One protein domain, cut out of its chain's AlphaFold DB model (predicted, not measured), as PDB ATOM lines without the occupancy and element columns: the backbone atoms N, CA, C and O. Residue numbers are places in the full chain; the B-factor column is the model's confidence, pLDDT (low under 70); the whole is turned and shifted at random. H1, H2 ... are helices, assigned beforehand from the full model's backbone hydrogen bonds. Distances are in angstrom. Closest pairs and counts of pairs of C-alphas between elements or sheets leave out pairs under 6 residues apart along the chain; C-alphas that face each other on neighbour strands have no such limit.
ATOM      1  N   ARG A 165     151.377 186.958 110.352       85.44
ATOM      2  CA  ARG A 165     151.808 187.297 108.983       85.44
ATOM      3  C   ARG A 165     150.962 186.565 107.952       85.44
ATOM      4  O   ARG A 165     150.647 187.120 106.904       85.44
ATOM      5  N   THR A 166     150.597 185.317 108.225       84.44
ATOM      6  CA  THR A 166     149.690 184.561 107.354       84.44
ATOM      7  C   THR A 166     148.291 185.165 107.357       84.44
ATOM      8  O   THR A 166     147.749 185.400 106.280       84.44
ATOM      9  N   ALA A 167     147.759 185.540 108.523       84.00
ATOM     10  CA  ALA A 167     146.478 186.236 108.615       84.00
ATOM     11  C   ALA A 167     146.487 187.580 107.861       84.00
ATOM     12  O   ALA A 167     145.567 187.857 107.098       84.00
ATOM     13  N   GLU A 168     147.538 188.391 108.017       88.81
ATOM     14  CA  GLU A 168     147.683 189.665 107.295       88.81
ATOM     15  C   GLU A 168     147.702 189.449 105.772       88.81
ATOM     16  O   GLU A 168     146.937 190.105 105.069       88.81
ATOM     17  N   ARG A 169     148.453 188.461 105.262       89.75
ATOM     18  CA  ARG A 169     148.457 188.116 103.826       89.75
ATOM     19  C   ARG A 169     147.086 187.678 103.307       89.75
ATOM     20  O   ARG A 169     146.699 188.085 102.216       89.75
ATOM     21  N   MET A 170     146.352 186.863 104.071       87.31
ATOM     22  CA  MET A 170     145.001 186.420 103.694       87.31
ATOM     23  C   MET A 170     144.043 187.611 103.586       87.31
ATOM     24  O   MET A 170     143.281 187.715 102.625       87.31
ATOM     25  N   VAL A 171     144.110 188.542 104.542       89.88
ATOM     26  CA  VAL A 171     143.292 189.760 104.530       89.88
ATOM     27  C   VAL A 171     143.683 190.672 103.370       89.88
ATOM     28  O   VAL A 171     142.812 191.108 102.623       89.88
ATOM     29  N   GLU A 172     144.974 190.925 103.160       90.94
ATOM     30  CA  GLU A 172     145.458 191.726 102.030       90.94
ATOM     31  C   GLU A 172     145.010 191.152 100.682       90.94
ATOM     32  O   GLU A 172     144.560 191.901  99.810       90.94
ATOM     33  N   HIS A 173     145.086 189.828 100.519       86.38
ATOM     34  CA  HIS A 173     144.611 189.161  99.315       86.38
ATOM     35  C   HIS A 173     143.099 189.341  99.143       86.38
ATOM     36  O   HIS A 173     142.652 189.715  98.064       86.38
ATOM     37  N   ALA A 174     142.305 189.155 100.200       88.25
ATOM     38  CA  ALA A 174     140.856 189.338 100.146       88.25
ATOM     39  C   ALA A 174     140.444 190.778  99.774       88.25
ATOM     40  O   ALA A 174     139.537 190.975  98.964       88.25
ATOM     41  N   PHE A 175     141.134 191.792 100.308       95.25
ATOM     42  CA  PHE A 175     140.899 193.192  99.943       95.25
ATOM     43  C   PHE A 175     141.249 193.474  98.481       95.25
ATOM     44  O   PHE A 175     140.472 194.128  97.783       95.25
ATOM     45  N   ARG A 176     142.372 192.940  97.989       93.56
ATOM     46  CA  ARG A 176     142.759 193.089  96.582       93.56
ATOM     47  C   ARG A 176     141.777 192.382  95.643       93.56
ATOM     48  O   ARG A 176     141.423 192.946  94.613       93.56
ATOM     49  N   GLU A 177     141.292 191.200  96.023       87.81
ATOM     50  CA  GLU A 177     140.292 190.435  95.267       87.81
ATOM     51  C   GLU A 177     138.973 191.200  95.112       87.81
ATOM     52  O   GLU A 177     138.433 191.286  94.009       87.81
ATOM     53  N   VAL A 178     138.444 191.757  96.205       92.00
ATOM     54  CA  VAL A 178     137.090 192.333  96.226       92.00
ATOM     55  C   VAL A 178     137.081 193.822  95.898       92.00
ATOM     56  O   VAL A 178     136.249 194.269  95.108       92.00
ATOM     57  N   LEU A 179     137.984 194.594  96.502       93.31
ATOM     58  CA  LEU A 179     137.961 196.061  96.494       93.31
ATOM     59  C   LEU A 179     139.061 196.684  95.637       93.31
ATOM     60  O   LEU A 179     139.073 197.901  95.480       93.31
ATOM     61  N   ASP A 180     139.965 195.873  95.087       93.56
ATOM     62  CA  ASP A 180     141.063 196.341  94.242       93.56
ATOM     63  C   ASP A 180     142.008 197.345  94.924       93.56
ATOM     64  O   ASP A 180     142.559 198.260  94.315       93.56
ATOM     65  N   ARG A 181     142.195 197.186  96.232       92.81
ATOM     66  CA  ARG A 181     143.083 198.026  97.040       92.81
ATOM     67  C   ARG A 181     143.704 197.209  98.166       92.81
ATOM     68  O   ARG A 181     143.135 196.184  98.543       92.81
ATOM     69  N   PRO A 182     144.847 197.629  98.733       90.62
ATOM     70  CA  PRO A 182     145.299 197.071 100.000       90.62
ATOM     71  C   PRO A 182     144.286 197.369 101.117       90.62
ATOM     72  O   PRO A 182     143.538 198.356 101.067       90.62
ATOM     73  N   ALA A 183     144.283 196.514 102.138       90.62
ATOM     74  CA  ALA A 183     143.537 196.768 103.359       90.62
ATOM     75  C   ALA A 183     144.070 198.037 104.039       90.62
ATOM     76  O   ALA A 183     145.279 198.213 104.193       90.62
ATOM     77  N   ASP A 184     143.170 198.921 104.458       88.94
ATOM     78  CA  ASP A 184     143.527 200.033 105.339       88.94
ATOM     79  C   ASP A 184     143.862 199.505 106.752       88.94
ATOM     80  O   ASP A 184     143.482 198.379 107.092       88.94
ATOM     81  N   PRO A 185     144.564 200.278 107.605       91.00
ATOM     82  CA  PRO A 185     144.997 199.798 108.920       91.00
ATOM     83  C   PRO A 185     143.855 199.277 109.808       91.00
ATOM     84  O   PRO A 185     144.044 198.312 110.555       91.00
ATOM     85  N   THR A 186     142.668 199.885 109.713       87.56
ATOM     86  CA  THR A 186     141.482 199.494 110.485       87.56
ATOM     87  C   THR A 186     140.902 198.181 109.968       87.56
ATOM     88  O   THR A 186     140.675 197.256 110.756       87.56
ATOM     89  N   GLY A 187     140.710 198.063 108.654       88.38
ATOM     90  CA  GLY A 187     140.272 196.836 107.999       88.38
ATOM     91  C   GLY A 187     141.236 195.678 108.258       88.38
ATOM     92  O   GLY A 187     140.815 194.620 108.729       88.38
ATOM     93  N   LEU A 188     142.538 195.901 108.056       91.62
ATOM     94  CA  LEU A 188     143.577 194.894 108.275       91.62
ATOM     95  C   LEU A 188     143.538 194.359 109.707       91.62
ATOM     96  O   LEU A 188     143.504 193.147 109.910       91.62
ATOM     97  N   ARG A 189     143.493 195.251 110.704       85.81
ATOM     98  CA  ARG A 189     143.411 194.861 112.114       85.81
ATOM     99  C   ARG A 189     142.151 194.044 112.404       85.81
ATOM    100  O   ARG A 189     142.259 192.985 113.018       85.81
ATOM    101  N   THR A 190     140.996 194.522 111.946       85.44
ATOM    102  CA  THR A 190     139.687 193.920 112.234       85.44
ATOM    103  C   THR A 190     139.590 192.498 111.689       85.44
ATOM    104  O   THR A 190     139.261 191.570 112.423       85.44
ATOM    105  N   TYR A 191     139.901 192.296 110.407       89.38
ATOM    106  CA  TYR A 191     139.788 190.971 109.797       89.38
ATOM    107  C   TYR A 191     140.901 190.028 110.249       89.38
ATOM    108  O   TYR A 191     140.645 188.842 110.428       89.38
ATOM    109  N   ARG A 192     142.111 190.534 110.519       93.06
ATOM    110  CA  ARG A 192     143.197 189.722 111.081       93.06
ATOM    111  C   ARG A 192     142.818 189.142 112.440       93.06
ATOM    112  O   ARG A 192     143.081 187.971 112.683       93.06
ATOM    113  N   GLU A 193     142.208 189.941 113.318       84.50
ATOM    114  CA  GLU A 193     141.735 189.464 114.624       84.50
ATOM    115  C   GLU A 193     140.710 188.330 114.457       84.50
ATOM    116  O   GLU A 193     140.844 187.308 115.122       84.50
ATOM    117  N   ARG A 194     139.785 188.426 113.491       87.44
ATOM    118  CA  ARG A 194     138.828 187.344 113.174       87.44
ATOM    119  C   ARG A 194     139.505 186.087 112.633       87.44
ATOM    120  O   ARG A 194     139.219 184.986 113.088       87.44
ATOM    121  N   VAL A 195     140.447 186.236 111.703       88.12
ATOM    122  CA  VAL A 195     141.221 185.108 111.156       88.12
ATOM    123  C   VAL A 195     141.993 184.386 112.266       88.12
ATOM    124  O   VAL A 195     142.007 183.160 112.314       88.12
ATOM    125  N   MET A 196     142.595 185.128 113.197       83.88
ATOM    126  CA  MET A 196     143.415 184.548 114.265       83.88
ATOM    127  C   MET A 196     142.604 183.979 115.437       83.88
ATOM    128  O   MET A 196     142.995 182.955 115.990       83.88
ATOM    129  N   GLN A 197     141.527 184.653 115.852       79.75
ATOM    130  CA  GLN A 197     140.766 184.305 117.061       79.75
ATOM    131  C   GLN A 197     139.561 183.417 116.757       79.75
ATOM    132  O   GLN A 197     139.287 182.472 117.489       79.75
ATOM    133  N   GLU A 198     138.849 183.715 115.672       80.94
ATOM    134  CA  GLU A 198     137.639 182.994 115.265       80.94
ATOM    135  C   GLU A 198     137.943 181.929 114.199       80.94
ATOM    136  O   GLU A 198     137.083 181.120 113.860       80.94
ATOM    137  N   GLY A 199     139.172 181.904 113.670       78.31
ATOM    138  CA  GLY A 199     139.602 180.924 112.676       78.31
ATOM    139  C   GLY A 199     138.975 181.135 111.300       78.31
ATOM    140  O   GLY A 199     138.777 180.153 110.586       78.31
ATOM    141  N   TRP A 200     138.640 182.383 110.944       81.25
ATOM    142  CA  TRP A 200     138.106 182.709 109.620       81.25
ATOM    143  C   TRP A 200     139.108 182.359 108.513       81.25
ATOM    144  O   TRP A 200     140.290 182.695 108.573       81.25
ATOM    145  N   SER A 201     138.602 181.746 107.454       84.50
ATOM    146  CA  SER A 201     139.275 181.527 106.181       84.50
ATOM    147  C   SER A 201     139.327 182.807 105.341       84.50
ATOM    148  O   SER A 201     138.543 183.744 105.513       84.50
ATOM    149  N   GLN A 202     140.220 182.833 104.348       82.00
ATOM    150  CA  GLN A 202     140.272 183.926 103.373       82.00
ATOM    151  C   GLN A 202     138.938 184.071 102.622       82.00
ATOM    152  O   GLN A 202     138.516 185.189 102.336       82.00
ATOM    153  N   GLN A 203     138.256 182.956 102.338       83.38
ATOM    154  CA  GLN A 203     136.969 182.965 101.648       83.38
ATOM    155  C   GLN A 203     135.873 183.630 102.488       83.38
ATOM    156  O   GLN A 203     135.060 184.375 101.946       83.38
ATOM    157  N   GLU A 204     135.864 183.427 103.805       83.75
ATOM    158  CA  GLU A 204     134.932 184.121 104.706       83.75
ATOM    159  C   GLU A 204     135.208 185.629 104.749       83.75
ATOM    160  O   GLU A 204     134.270 186.428 104.706       83.75
ATOM    161  N   VAL A 205     136.483 186.042 104.732       88.62
ATOM    162  CA  VAL A 205     136.851 187.463 104.604       88.62
ATOM    163  C   VAL A 205     136.361 188.035 103.268       88.62
ATOM    164  O   VAL A 205     135.752 189.104 103.257       88.62
ATOM    165  N   ILE A 206     136.554 187.321 102.152       84.81
ATOM    166  CA  ILE A 206     136.056 187.718 100.821       84.81
ATOM    167  C   ILE A 206     134.533 187.884 100.837       84.81
ATOM    168  O   ILE A 206     134.035 188.932 100.431       84.81
ATOM    169  N   GLN A 207     133.789 186.898 101.346       86.06
ATOM    170  CA  GLN A 207     132.325 186.957 101.411       86.06
ATOM    171  C   GLN A 207     131.839 188.135 102.262       86.06
ATOM    172  O   GLN A 207     130.884 188.825 101.893       86.06
ATOM    173  N   GLN A 208     132.504 188.394 103.390       90.31
ATOM    174  CA  GLN A 208     132.164 189.519 104.252       90.31
ATOM    175  C   GLN A 208     132.460 190.862 103.575       90.31
ATOM    176  O   GLN A 208     131.635 191.776 103.640       90.31
ATOM    177  N   LEU A 209     133.585 190.973 102.862       91.88
ATOM    178  CA  LEU A 209     133.923 192.156 102.072       91.88
ATOM    179  C   LEU A 209     132.944 192.372 100.916       91.88
ATOM    180  O   LEU A 209     132.498 193.499 100.727       91.88
ATOM    181  N   GLN A 210     132.535 191.332 100.187       85.31
ATOM    182  CA  GLN A 210     131.546 191.441  99.100       85.31
ATOM    183  C   GLN A 210     130.184 191.952  99.596       85.31
ATOM    184  O   GLN A 210     129.458 192.630  98.869       85.31
ATOM    185  N   ARG A 211     129.832 191.657 100.854       88.56
ATOM    186  CA  ARG A 211     128.605 192.151 101.499       88.56
ATOM    187  C   ARG A 211     128.742 193.568 102.061       88.56
ATOM    188  O   ARG A 211     127.722 194.138 102.455       88.56
ATOM    189  N   SER A 212     129.950 194.130 102.103       92.56
ATOM    190  CA  SER A 212     130.211 195.457 102.663       92.56
ATOM    191  C   SER A 212     129.586 196.584 101.822       92.56
ATOM    192  O   SER A 212     129.397 196.427 100.611       92.56
ATOM    193  N   PRO A 213     129.291 197.750 102.432       90.56
ATOM    194  CA  PRO A 213     128.849 198.931 101.692       90.56
ATOM    195  C   PRO A 213     129.836 199.361 100.602       90.56
ATOM    196  O   PRO A 213     129.409 199.749  99.519       90.56
ATOM    197  N   GLU A 214     131.143 199.239 100.858       92.00
ATOM    198  CA  GLU A 214     132.190 199.597  99.897       92.00
ATOM    199  C   GLU A 214     132.114 198.741  98.634       92.00
ATOM    200  O   GLU A 214     132.080 199.289  97.538       92.00
ATOM    201  N   ALA A 215     132.010 197.415  98.772       91.62
ATOM    202  CA  ALA A 215     131.892 196.519  97.621       91.62
ATOM    203  C   ALA A 215     130.588 196.744  96.842       91.62
ATOM    204  O   ALA A 215     130.585 196.712  95.615       91.62
ATOM    205  N   ARG A 216     129.480 197.019  97.544       90.25
ATOM    206  CA  ARG A 216     128.178 197.316  96.919       90.25
ATOM    207  C   ARG A 216     128.154 198.648  96.171       90.25
ATOM    208  O   ARG A 216     127.365 198.796  95.245       90.25
ATOM    209  N   ALA A 217     128.997 199.600  96.566       94.44
ATOM    210  CA  ALA A 217     129.132 200.885  95.886       94.44
ATOM    211  C   ALA A 217     129.931 200.785  94.572       94.44
ATOM    212  O   ALA A 217     129.914 201.722  93.770       94.44
ATOM    213  N   ILE A 218     130.623 199.665  94.326       94.38
ATOM    214  CA  ILE A 218     131.409 199.467  93.108       94.38
ATOM    215  C   ILE A 218     130.471 199.270  91.922       94.38
ATOM    216  O   ILE A 218     129.694 198.318  91.857       94.38
TER     217      ILE A 218
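This is residues 165 to 218 of the 326 residues of the protein "Beta/gamma crystallin 'Greek key' domain-containing protein" of Opitutae bacterium Tous-C8FEB (UniProt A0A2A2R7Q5). What does the model look like? Three helices make a small cluster: H3 runs beside the longest helix, H1, while H2 crosses the first half of H1 steeply. The four-residue helix H4 sits by the far end of H1, near its residues 178 to 179. What is it made of, and how large is it? The 54 printed residues hold four named helices, H1 to H4 in chain order, and no named strand; the class is all helix. The whole is compact, with a radius of gyration of the C-alphas of 10.0 A, yet elongated, spanning 29 by 17 by 16 A.

Where is the longest helix? H1 is residues 165 to 179, 20.6 A long, from C-alpha 165 at (151.808, 187.297, 108.983). Where are the others? H2 is residues 185 to 197, 18.0 A; H3 is residues 202 to 210, 12.3 A. H4 is residues 213 to 216, 5.1 A, ending at C-alpha 216 at (128.178, 197.316, 96.919).

What touches the hub, H1? H3 does, C-alphas of Ala 174 and Ile 206 closest at 5.1 A, the same way at a shallow tilt of 34 degrees, only just short of steep. H2 touches H1 with H1's residues 167 to 172 alone, Ala 167 and Arg 192 having the closest C-alphas at 5.4 A, opposite ways at a steep tilt of 56 degrees. H4 only just touches H1, at its residues 178 to 179 alone, with 3 pairs of C-alphas within 8 A, Leu 179 and Ala 215 closest at 6.2 A. How do the others stand? H2 and H3 are close but not clearly touching, the closest C-alphas, of Tyr 191 and Val 205, being 6.9 A apart; H2 and H4 are apart. Do the backbones hold? Every O i to N i+4 pair is within hydrogen-bond range in H1, H2 and H3; H4 is too short for one.

How far does it reach? The C-alphas farthest apart are those of Gln 197 and Ile 218, at 29.9 A. Are there cuts, long links or weak places? The printed part has no cut, its three links are tight, and no printed residue is under 70 in pLDDT.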